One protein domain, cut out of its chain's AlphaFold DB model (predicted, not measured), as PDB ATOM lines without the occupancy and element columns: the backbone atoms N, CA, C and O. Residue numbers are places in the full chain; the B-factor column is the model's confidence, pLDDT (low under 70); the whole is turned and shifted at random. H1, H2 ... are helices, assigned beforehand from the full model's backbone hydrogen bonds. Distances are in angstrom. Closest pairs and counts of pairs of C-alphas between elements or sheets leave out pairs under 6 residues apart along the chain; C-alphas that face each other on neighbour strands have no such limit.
ATOM      1  N   ALA A  94     346.285 210.486 283.497       86.25
ATOM      2  CA  ALA A  94     345.781 209.737 282.348       86.25
ATOM      3  C   ALA A  94     346.588 210.009 281.068       86.25
ATOM      4  O   ALA A  94     346.571 209.192 280.153       86.25
ATOM      5  N   SER A  95     347.298 211.138 280.989       89.31
ATOM      6  CA  SER A  95     348.191 211.457 279.869       89.31
ATOM      7  C   SER A  95     349.628 210.970 280.053       89.31
ATOM      8  O   SER A  95     350.432 211.147 279.143       89.31
ATOM      9  N   ARG A  96     349.973 210.344 281.186       92.81
ATOM     10  CA  ARG A  96     351.316 209.787 281.412       92.81
ATOM     11  C   ARG A  96     351.565 208.584 280.487       92.81
ATOM     12  O   ARG A  96     350.614 207.838 280.222       92.81
ATOM     13  N   PRO A  97     352.811 208.349 280.026       94.88
ATOM     14  CA  PRO A  97     353.126 207.264 279.092       94.88
ATOM     15  C   PRO A  97     352.664 205.903 279.606       94.88
ATOM     16  O   PRO A  97     352.017 205.157 278.878       94.88
ATOM     17  N   TYR A  98     352.902 205.617 280.885       95.88
ATOM     18  CA  TYR A  98     352.463 204.380 281.520       95.88
ATOM     19  C   TYR A  98     350.956 204.124 281.386       95.88
ATOM     20  O   TYR A  98     350.539 203.084 280.874       95.88
ATOM     21  N   ASN A  99     350.128 205.101 281.752       95.62
ATOM     22  CA  ASN A  99     348.673 204.964 281.687       95.62
ATOM     23  C   ASN A  99     348.164 204.882 280.241       95.62
ATOM     24  O   ASN A  99     347.263 204.095 279.942       95.62
ATOM     25  N   GLN A 100     348.768 205.644 279.325       96.12
ATOM     26  CA  GLN A 100     348.461 205.554 277.896       96.12
ATOM     27  C   GLN A 100     348.811 204.178 277.318       96.12
ATOM     28  O   GLN A 100     348.033 203.623 276.542       96.12
ATOM     29  N   PHE A 101     349.946 203.608 277.715       96.94
ATOM     30  CA  PHE A 101     350.390 202.290 277.273       96.94
ATOM     31  C   PHE A 101     349.460 201.182 277.769       96.94
ATOM     32  O   PHE A 101     348.989 200.379 276.966       96.94
ATOM     33  N   LEU A 102     349.105 201.185 279.060       96.88
ATOM     34  CA  LEU A 102     348.141 200.230 279.619       96.88
ATOM     35  C   LEU A 102     346.774 200.319 278.936       96.88
ATOM     36  O   LEU A 102     346.173 199.296 278.603       96.88
ATOM     37  N   TYR A 103     346.294 201.539 278.680       96.62
ATOM     38  CA  TYR A 103     345.046 201.748 277.952       96.62
ATOM     39  C   TYR A 103     345.107 201.152 276.537       96.62
ATOM     40  O   TYR A 103     344.162 200.490 276.098       96.62
ATOM     41  N   GLN A 104     346.221 201.345 275.830       98.00
ATOM     42  CA  GLN A 104     346.408 200.778 274.496       98.00
ATOM     43  C   GLN A 104     346.518 199.252 274.518       98.00
ATOM     44  O   GLN A 104     345.895 198.618 273.673       98.00
ATOM     45  N   ILE A 105     347.213 198.657 275.495       98.06
ATOM     46  CA  ILE A 105     347.249 197.195 275.675       98.06
ATOM     47  C   ILE A 105     345.844 196.656 275.904       98.06
ATOM     48  O   ILE A 105     345.442 195.714 275.232       98.06
ATOM     49  N   SER A 106     345.065 197.276 276.794       97.88
ATOM     50  CA  SER A 106     343.688 196.850 277.049       97.88
ATOM     51  C   SER A 106     342.845 196.856 275.771       97.88
ATOM     52  O   SER A 106     342.080 195.916 275.538       97.88
ATOM     53  N   LYS A 107     343.010 197.879 274.925       97.88
ATOM     54  CA  LYS A 107     342.338 197.940 273.624       97.88
ATOM     55  C   LYS A 107     342.861 196.871 272.674       97.88
ATOM     56  O   LYS A 107     342.056 196.181 272.070       97.88
ATOM     57  N   GLU A 108     344.164 196.673 272.571       97.88
ATOM     58  CA  GLU A 108     344.730 195.645 271.698       97.88
ATOM     59  C   GLU A 108     344.297 194.226 272.127       97.88
ATOM     60  O   GLU A 108     343.917 193.422 271.279       97.88
ATOM     61  N   CYS A 109     344.221 193.937 273.432       97.69
ATOM     62  CA  CYS A 109     343.668 192.682 273.954       97.69
ATOM     63  C   CYS A 109     342.209 192.467 273.529       97.69
ATOM     64  O   CYS A 109     341.837 191.350 273.176       97.69
ATOM     65  N   GLU A 110     341.368 193.509 273.589       97.00
ATOM     66  CA  GLU A 110     339.968 193.461 273.133       97.00
ATOM     67  C   GLU A 110     339.901 193.101 271.640       97.00
ATOM     68  O   GLU A 110     339.166 192.197 271.249       97.00
ATOM     69  N   TRP A 111     340.750 193.728 270.824       96.69
ATOM     70  CA  TRP A 111     340.809 193.472 269.384       96.69
ATOM     71  C   TRP A 111     341.301 192.061 269.048       96.69
ATOM     72  O   TRP A 111     340.708 191.396 268.198       96.69
ATOM     73  N   ILE A 112     342.347 191.576 269.722       96.12
ATOM     74  CA  ILE A 112     342.865 190.217 269.515       96.12
ATOM     75  C   ILE A 112     341.832 189.180 269.967       96.12
ATOM     76  O   ILE A 112     341.627 188.192 269.263       96.12
ATOM     77  N   LYS A 113     341.136 189.404 271.094       95.06
ATOM     78  CA  LYS A 113     340.032 188.536 271.546       95.06
ATOM     79  C   LYS A 113     338.956 188.428 270.476       95.06
ATOM     80  O   LYS A 113     338.598 187.311 270.100       95.06
ATOM     81  N   ASP A 114     338.497 189.563 269.956       94.38
ATOM     82  CA  ASP A 114     337.493 189.596 268.897       94.38
ATOM     83  C   ASP A 114     337.983 188.845 267.649       94.38
ATOM     84  O   ASP A 114     337.277 187.980 267.131       94.38
ATOM     85  N   GLU A 115     339.213 189.091 267.190       94.75
ATOM     86  CA  GLU A 115     339.762 188.417 266.007       94.75
ATOM     87  C   GLU A 115     339.929 186.901 266.205       94.75
ATOM     88  O   GLU A 115     339.596 186.121 265.304       94.75
ATOM     89  N   MET A 116     340.387 186.460 267.378       93.44
ATOM     90  CA  MET A 116     340.560 185.040 267.694       93.44
ATOM     91  C   MET A 116     339.229 184.288 267.739       93.44
ATOM     92  O   MET A 116     339.154 183.161 267.240       93.44
ATOM     93  N   ILE A 117     338.175 184.920 268.266       92.62
ATOM     94  CA  ILE A 117     336.818 184.355 268.278       92.62
ATOM     95  C   ILE A 117     336.334 184.072 266.846       92.62
ATOM     96  O   ILE A 117     335.667 183.060 266.617       92.62
ATOM     97  N   TYR A 118     336.695 184.915 265.870       92.19
ATOM     98  CA  TYR A 118     336.276 184.741 264.474       92.19
ATOM     99  C   TYR A 118     337.207 183.859 263.630       92.19
ATOM    100  O   TYR A 118     336.711 183.129 262.768       92.19
ATOM    101  N   ARG A 119     338.534 183.923 263.819       91.94
ATOM    102  CA  ARG A 119     339.490 183.208 262.950       91.94
ATOM    103  C   ARG A 119     339.667 181.739 263.313       91.94
ATOM    104  O   ARG A 119     339.711 180.896 262.416       91.94
ATOM    105  N   THR A 120     339.870 181.410 264.586       88.19
ATOM    106  CA  THR A 120     340.224 180.039 264.992       88.19
ATOM    107  C   THR A 120     339.756 179.779 266.420       88.19
ATOM    108  O   THR A 120     340.547 179.873 267.363       88.19
ATOM    109  N   PRO A 121     338.466 179.453 266.603       87.12
ATOM    110  CA  PRO A 121     337.966 179.057 267.910       87.12
ATOM    111  C   PRO A 121     338.711 177.796 268.372       87.12
ATOM    112  O   PRO A 121     338.626 176.752 267.728       87.12
ATOM    113  N   GLY A 122     339.454 177.902 269.476       87.94
ATOM    114  CA  GLY A 122     340.120 176.765 270.125       87.94
ATOM    115  C   GLY A 122     341.632 176.894 270.315       87.94
ATOM    116  O   GLY A 122     342.196 176.101 271.064       87.94
ATOM    117  N   THR A 123     342.296 177.883 269.711       90.19
ATOM    118  CA  THR A 123     343.722 178.117 269.989       90.19
ATOM    119  C   THR A 123     343.863 178.941 271.266       90.19
ATOM    120  O   THR A 123     343.472 180.105 271.304       90.19
ATOM    121  N   SER A 124     344.424 178.358 272.324       89.00
ATOM    122  CA  SER A 124     344.788 179.084 273.543       89.00
ATOM    123  C   SER A 124     346.127 179.792 273.332       89.00
ATOM    124  O   SER A 124     347.185 179.225 273.604       89.00
ATOM    125  N   VAL A 125     346.091 181.005 272.785       93.81
ATOM    126  CA  VAL A 125     347.265 181.886 272.726       93.81
ATOM    127  C   VAL A 125     347.196 182.861 273.894       93.81
ATOM    128  O   VAL A 125     346.105 183.273 274.285       93.81
ATOM    129  N   ASP A 126     348.348 183.219 274.454       96.38
ATOM    130  CA  ASP A 126     348.436 184.269 275.463       96.38
ATOM    131  C   ASP A 126     348.195 185.642 274.817       96.38
ATOM    132  O   ASP A 126     349.081 186.257 274.215       96.38
ATOM    133  N   ILE A 127     346.942 186.083 274.909       96.56
ATOM    134  CA  ILE A 127     346.450 187.319 274.304       96.56
ATOM    135  C   ILE A 127     347.159 188.536 274.894       96.56
ATOM    136  O   ILE A 127     347.462 189.478 274.160       96.56
ATOM    137  N   ASP A 128     347.445 188.511 276.194       96.81
ATOM    138  CA  ASP A 128     348.008 189.661 276.892       96.81
ATOM    139  C   ASP A 128     349.465 189.878 276.465       96.81
ATOM    140  O   ASP A 128     349.859 191.004 276.145       96.81
ATOM    141  N   THR A 129     350.233 188.795 276.316       96.94
ATOM    142  CA  THR A 129     351.592 188.860 275.758       96.94
ATOM    143  C   THR A 129     351.595 189.359 274.311       96.94
ATOM    144  O   THR A 129     352.418 190.208 273.956       96.94
ATOM    145  N   MET A 130     350.669 188.889 273.466       97.19
ATOM    146  CA  MET A 130     350.568 189.367 272.079       97.19
ATOM    147  C   MET A 130     350.224 190.859 272.001       97.19
ATOM    148  O   MET A 130     350.850 191.595 271.233       97.19
ATOM    149  N   ALA A 131     349.255 191.310 272.798       97.94
ATOM    150  CA  ALA A 131     348.839 192.706 272.849       97.94
ATOM    151  C   ALA A 131     349.980 193.613 273.318       97.94
ATOM    152  O   ALA A 131     350.290 194.612 272.666       97.94
ATOM    153  N   TYR A 132     350.657 193.231 274.405       98.12
ATOM    154  CA  TYR A 132     351.817 193.951 274.917       98.12
ATOM    155  C   TYR A 132     352.918 194.081 273.854       98.12
ATOM    156  O   TYR A 132     353.408 195.185 273.606       98.12
ATOM    157  N   GLN A 133     353.277 192.984 273.174       97.62
ATOM    158  CA  GLN A 133     354.310 193.005 272.133       97.62
ATOM    159  C   GLN A 133     353.909 193.875 270.935       97.62
ATOM    160  O   GLN A 133     354.747 194.613 270.418       97.62
ATOM    161  N   SER A 134     352.638 193.823 270.521       98.00
ATOM    162  CA  SER A 134     352.102 194.644 269.427       98.00
ATOM    163  C   SER A 134     352.197 196.139 269.746       98.00
ATOM    164  O   SER A 134     352.781 196.909 268.976       98.00
ATOM    165  N   VAL A 135     351.704 196.549 270.921       98.25
ATOM    166  CA  VAL A 135     351.728 197.956 271.352       98.25
ATOM    167  C   VAL A 135     353.165 198.439 271.553       98.25
ATOM    168  O   VAL A 135     353.513 199.518 271.072       98.25
ATOM    169  N   LYS A 136     354.031 197.633 272.182       97.69
ATOM    170  CA  LYS A 136     355.453 197.968 272.349       97.69
ATOM    171  C   LYS A 136     356.154 198.155 271.004       97.69
ATOM    172  O   LYS A 136     356.859 199.144 270.830       97.69
ATOM    173  N   ALA A 137     355.945 197.247 270.050       97.62
ATOM    174  CA  ALA A 137     356.523 197.366 268.712       97.62
ATOM    175  C   ALA A 137     356.075 198.661 268.019       97.62
ATOM    176  O   ALA A 137     356.904 199.366 267.452       97.62
ATOM    177  N   MET A 138     354.794 199.021 268.135       98.00
ATOM    178  CA  MET A 138     354.267 200.274 267.588       98.00
ATOM    179  C   MET A 138     354.896 201.511 268.247       98.00
ATOM    180  O   MET A 138     355.268 202.448 267.551       98.00
ATOM    181  N   TRP A 139     355.086 201.507 269.569       97.44
ATOM    182  CA  TRP A 139     355.735 202.621 270.273       97.44
ATOM    183  C   TRP A 139     357.215 202.770 269.909       97.44
ATOM    184  O   TRP A 139     357.725 203.889 269.884       97.44
ATOM    185  N   ILE A 140     357.902 201.658 269.630       96.56
ATOM    186  CA  ILE A 140     359.277 201.666 269.114       96.56
ATOM    187  C   ILE A 140     359.303 202.223 267.683       96.56
ATOM    188  O   ILE A 140     360.143 203.070 267.390       96.56
ATOM    189  N   GLU A 141     358.379 201.795 266.811       97.06
ATOM    190  CA  GLU A 141     358.243 202.313 265.436       97.06
ATOM    191  C   GLU A 141     357.989 203.831 265.415       97.06
ATOM    192  O   GLU A 141     358.580 204.538 264.598       97.06
ATOM    193  N   ASP A 142     357.159 204.332 266.333       96.50
ATOM    194  CA  ASP A 142     356.806 205.753 266.435       96.50
ATOM    195  C   ASP A 142     357.864 206.596 267.182       96.50
ATOM    196  O   ASP A 142     357.717 207.814 267.292       96.50
ATOM    197  N   GLY A 143     358.925 205.975 267.714       95.38
ATOM    198  CA  GLY A 143     359.968 206.665 268.487       95.38
ATOM    199  C   GLY A 143     359.501 207.196 269.849       95.38
ATOM    200  O   GLY A 143     360.171 208.030 270.450       95.38
ATOM    201  N   ILE A 144     358.353 206.724 270.339       95.31
ATOM    202  CA  ILE A 144     357.804 207.081 271.657       95.31
ATOM    203  C   ILE A 144     358.482 206.252 272.755       95.31
ATOM    204  O   ILE A 144     358.628 206.703 273.891       95.31
ATOM    205  N   TRP A 145     358.886 205.022 272.429       96.06
ATOM    206  CA  TRP A 145     359.522 204.114 273.377       96.06
ATOM    207  C   TRP A 145     360.970 204.521 273.675       96.06
ATOM    208  O   TRP A 145     361.832 204.441 272.799       96.06
ATOM    209  N   ASN A 146     361.271 204.868 274.929       95.19
ATOM    210  CA  ASN A 146     362.649 205.073 275.371       95.19
ATOM    211  C   ASN A 146     363.335 203.715 275.633       95.19
ATOM    212  O   ASN A 146     362.858 202.949 276.476       95.19
ATOM    213  N   PRO A 147     364.480 203.402 274.993       94.31
ATOM    214  CA  PRO A 147     365.227 202.167 275.253       94.31
ATOM    215  C   PRO A 147     365.624 201.975 276.725       94.31
ATOM    216  O   PRO A 147     365.778 200.837 277.166       94.31
ATOM    217  N   LYS A 148     365.747 203.066 277.495       94.31
ATOM    218  CA  LYS A 148     366.077 203.036 278.927       94.31
ATOM    219  C   LYS A 148     364.947 202.480 279.806       94.31
ATOM    220  O   LYS A 148     365.220 202.030 280.911       94.31
ATOM    221  N   TRP A 149     363.696 202.481 279.334       94.06
ATOM    222  CA  TRP A 149     362.532 202.044 280.121       94.06
ATOM    223  C   TRP A 149     362.460 200.517 280.348       94.06
ATOM    224  O   TRP A 149     361.755 200.056 281.239       94.06
ATOM    225  N   GLY A 150     363.204 199.704 279.591       94.69
ATOM    226  CA  GLY A 150     363.234 198.249 279.788       94.69
ATOM    227  C   GLY A 150     361.934 197.544 279.367       94.69
ATOM    228  O   GLY A 150     361.627 197.440 278.172       94.69
ATOM    229  N   GLU A 151     361.193 196.994 280.331       95.31
ATOM    230  CA  GLU A 151     359.943 196.255 280.087       95.31
ATOM    231  C   GLU A 151     358.695 197.142 280.145       95.31
ATOM    232  O   GLU A 151     357.779 196.953 279.353       95.31
ATOM    233  N   LEU A 152     358.633 198.143 281.012       96.19
ATOM    234  CA  LEU A 152     357.459 199.009 281.127       96.19
ATOM    235  C   LEU A 152     357.864 200.454 280.878       96.19
ATOM    236  O   LEU A 152     358.940 200.849 281.313       96.19
ATOM    237  N   PRO A 153     357.032 201.250 280.190       95.19
ATOM    238  CA  PRO A 153     357.335 202.660 280.004       95.19
ATOM    239  C   PRO A 153     357.423 203.366 281.360       95.19
ATOM    240  O   PRO A 153     356.700 203.029 282.302       95.19
ATOM    241  N   GLY A 154     358.302 204.363 281.445       92.19
ATOM    242  CA  GLY A 154     358.428 205.204 282.628       92.19
ATOM    243  C   GLY A 154     357.167 206.025 282.914       92.19
ATOM    244  O   GLY A 154     356.252 206.145 282.093       92.19
ATOM    245  N   MET A 155     357.132 206.628 284.103       90.06
ATOM    246  CA  MET A 155     356.053 207.543 284.490       90.06
ATOM    247  C   MET A 155     356.182 208.917 283.825       90.06
ATOM    248  O   MET A 155     355.179 209.605 283.660       90.06
ATOM    249  N   THR A 156     357.383 209.322 283.418       89.44
ATOM    250  CA  THR A 156     357.671 210.622 282.799       89.44
ATOM    251  C   THR A 156     357.772 210.512 281.282       89.44
ATOM    252  O   THR A 156     358.228 209.506 280.740       89.44
ATOM    253  N   TRP A 157     357.322 211.552 280.577       90.00
ATOM    254  CA  TRP A 157     357.544 211.658 279.139       90.00
ATOM    255  C   TRP A 157     359.018 211.932 278.845       90.00
ATOM    256  O   TRP A 157     359.670 212.662 279.584       90.00
ATOM    257  N   ILE A 158     359.508 211.418 277.716       85.62
ATOM    258  CA  ILE A 158     360.886 211.650 277.250       85.62
ATOM    259  C   ILE A 158     361.247 213.135 277.098       85.62
ATOM    260  O   ILE A 158     362.416 213.471 277.154       85.62
ATOM    261  N   TYR A 159     360.258 214.014 276.908       83.06
ATOM    262  CA  TYR A 159     360.458 215.460 276.777       83.06
ATOM    263  C   TYR A 159     360.314 216.227 278.102       83.06
ATOM    264  O   TYR A 159     360.534 217.433 278.132       83.06
ATOM    265  N   GLU A 160     359.861 215.570 279.174       84.62
ATOM    266  CA  GLU A 160     359.809 216.169 280.515       84.62
ATOM    267  C   GLU A 160     361.107 215.947 281.286       84.62
ATOM    268  O   GLU A 160     361.368 216.666 282.246       84.62
TER     269      GLU A 160
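Overview. This is residues 94 to 160 of the 397 residues of an uncharacterized protein of Metarhizium anisopliae BRIP 53293 (UniProt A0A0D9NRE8). A long helix, H1, is crossed obliquely by a shorter one, H2, which packs on it after the chain folds back through a short link. At one end of this rod residues 117 to 123 stick out; at the other, residues 142 to 160 wind on with no named element. The printed part has 67 residues, with two named helices in the order H1, H2 and no named strand: all helix. It is loose, with a radius of gyration of the C-alphas of 13.6 A, and spans 45 by 22 by 17 A.

Along the chain. H1, residues 97 to 119, begins at C-alpha 97 (353.126, 207.264, 279.092) and is 32.0 A long from first to last C-alpha. H2, residues 127 to 141, is 21.0 A long and ends at C-alpha 141 (358.243, 202.313, 265.436).

Arrangement. H1 and H2 touch; their closest C-alphas, of Glu 108 and Ala 131, are 5.2 A apart. They run opposite ways at a steep tilt of 55 degrees. In both, every O i to N i+4 pair is within hydrogen-bond range.

Size, cuts and confidence. The two C-alphas farthest apart, of Gly 122 and Glu 160, are 45.3 A apart. The printed part has no cut, and no printed residue is under 70 in pLDDT.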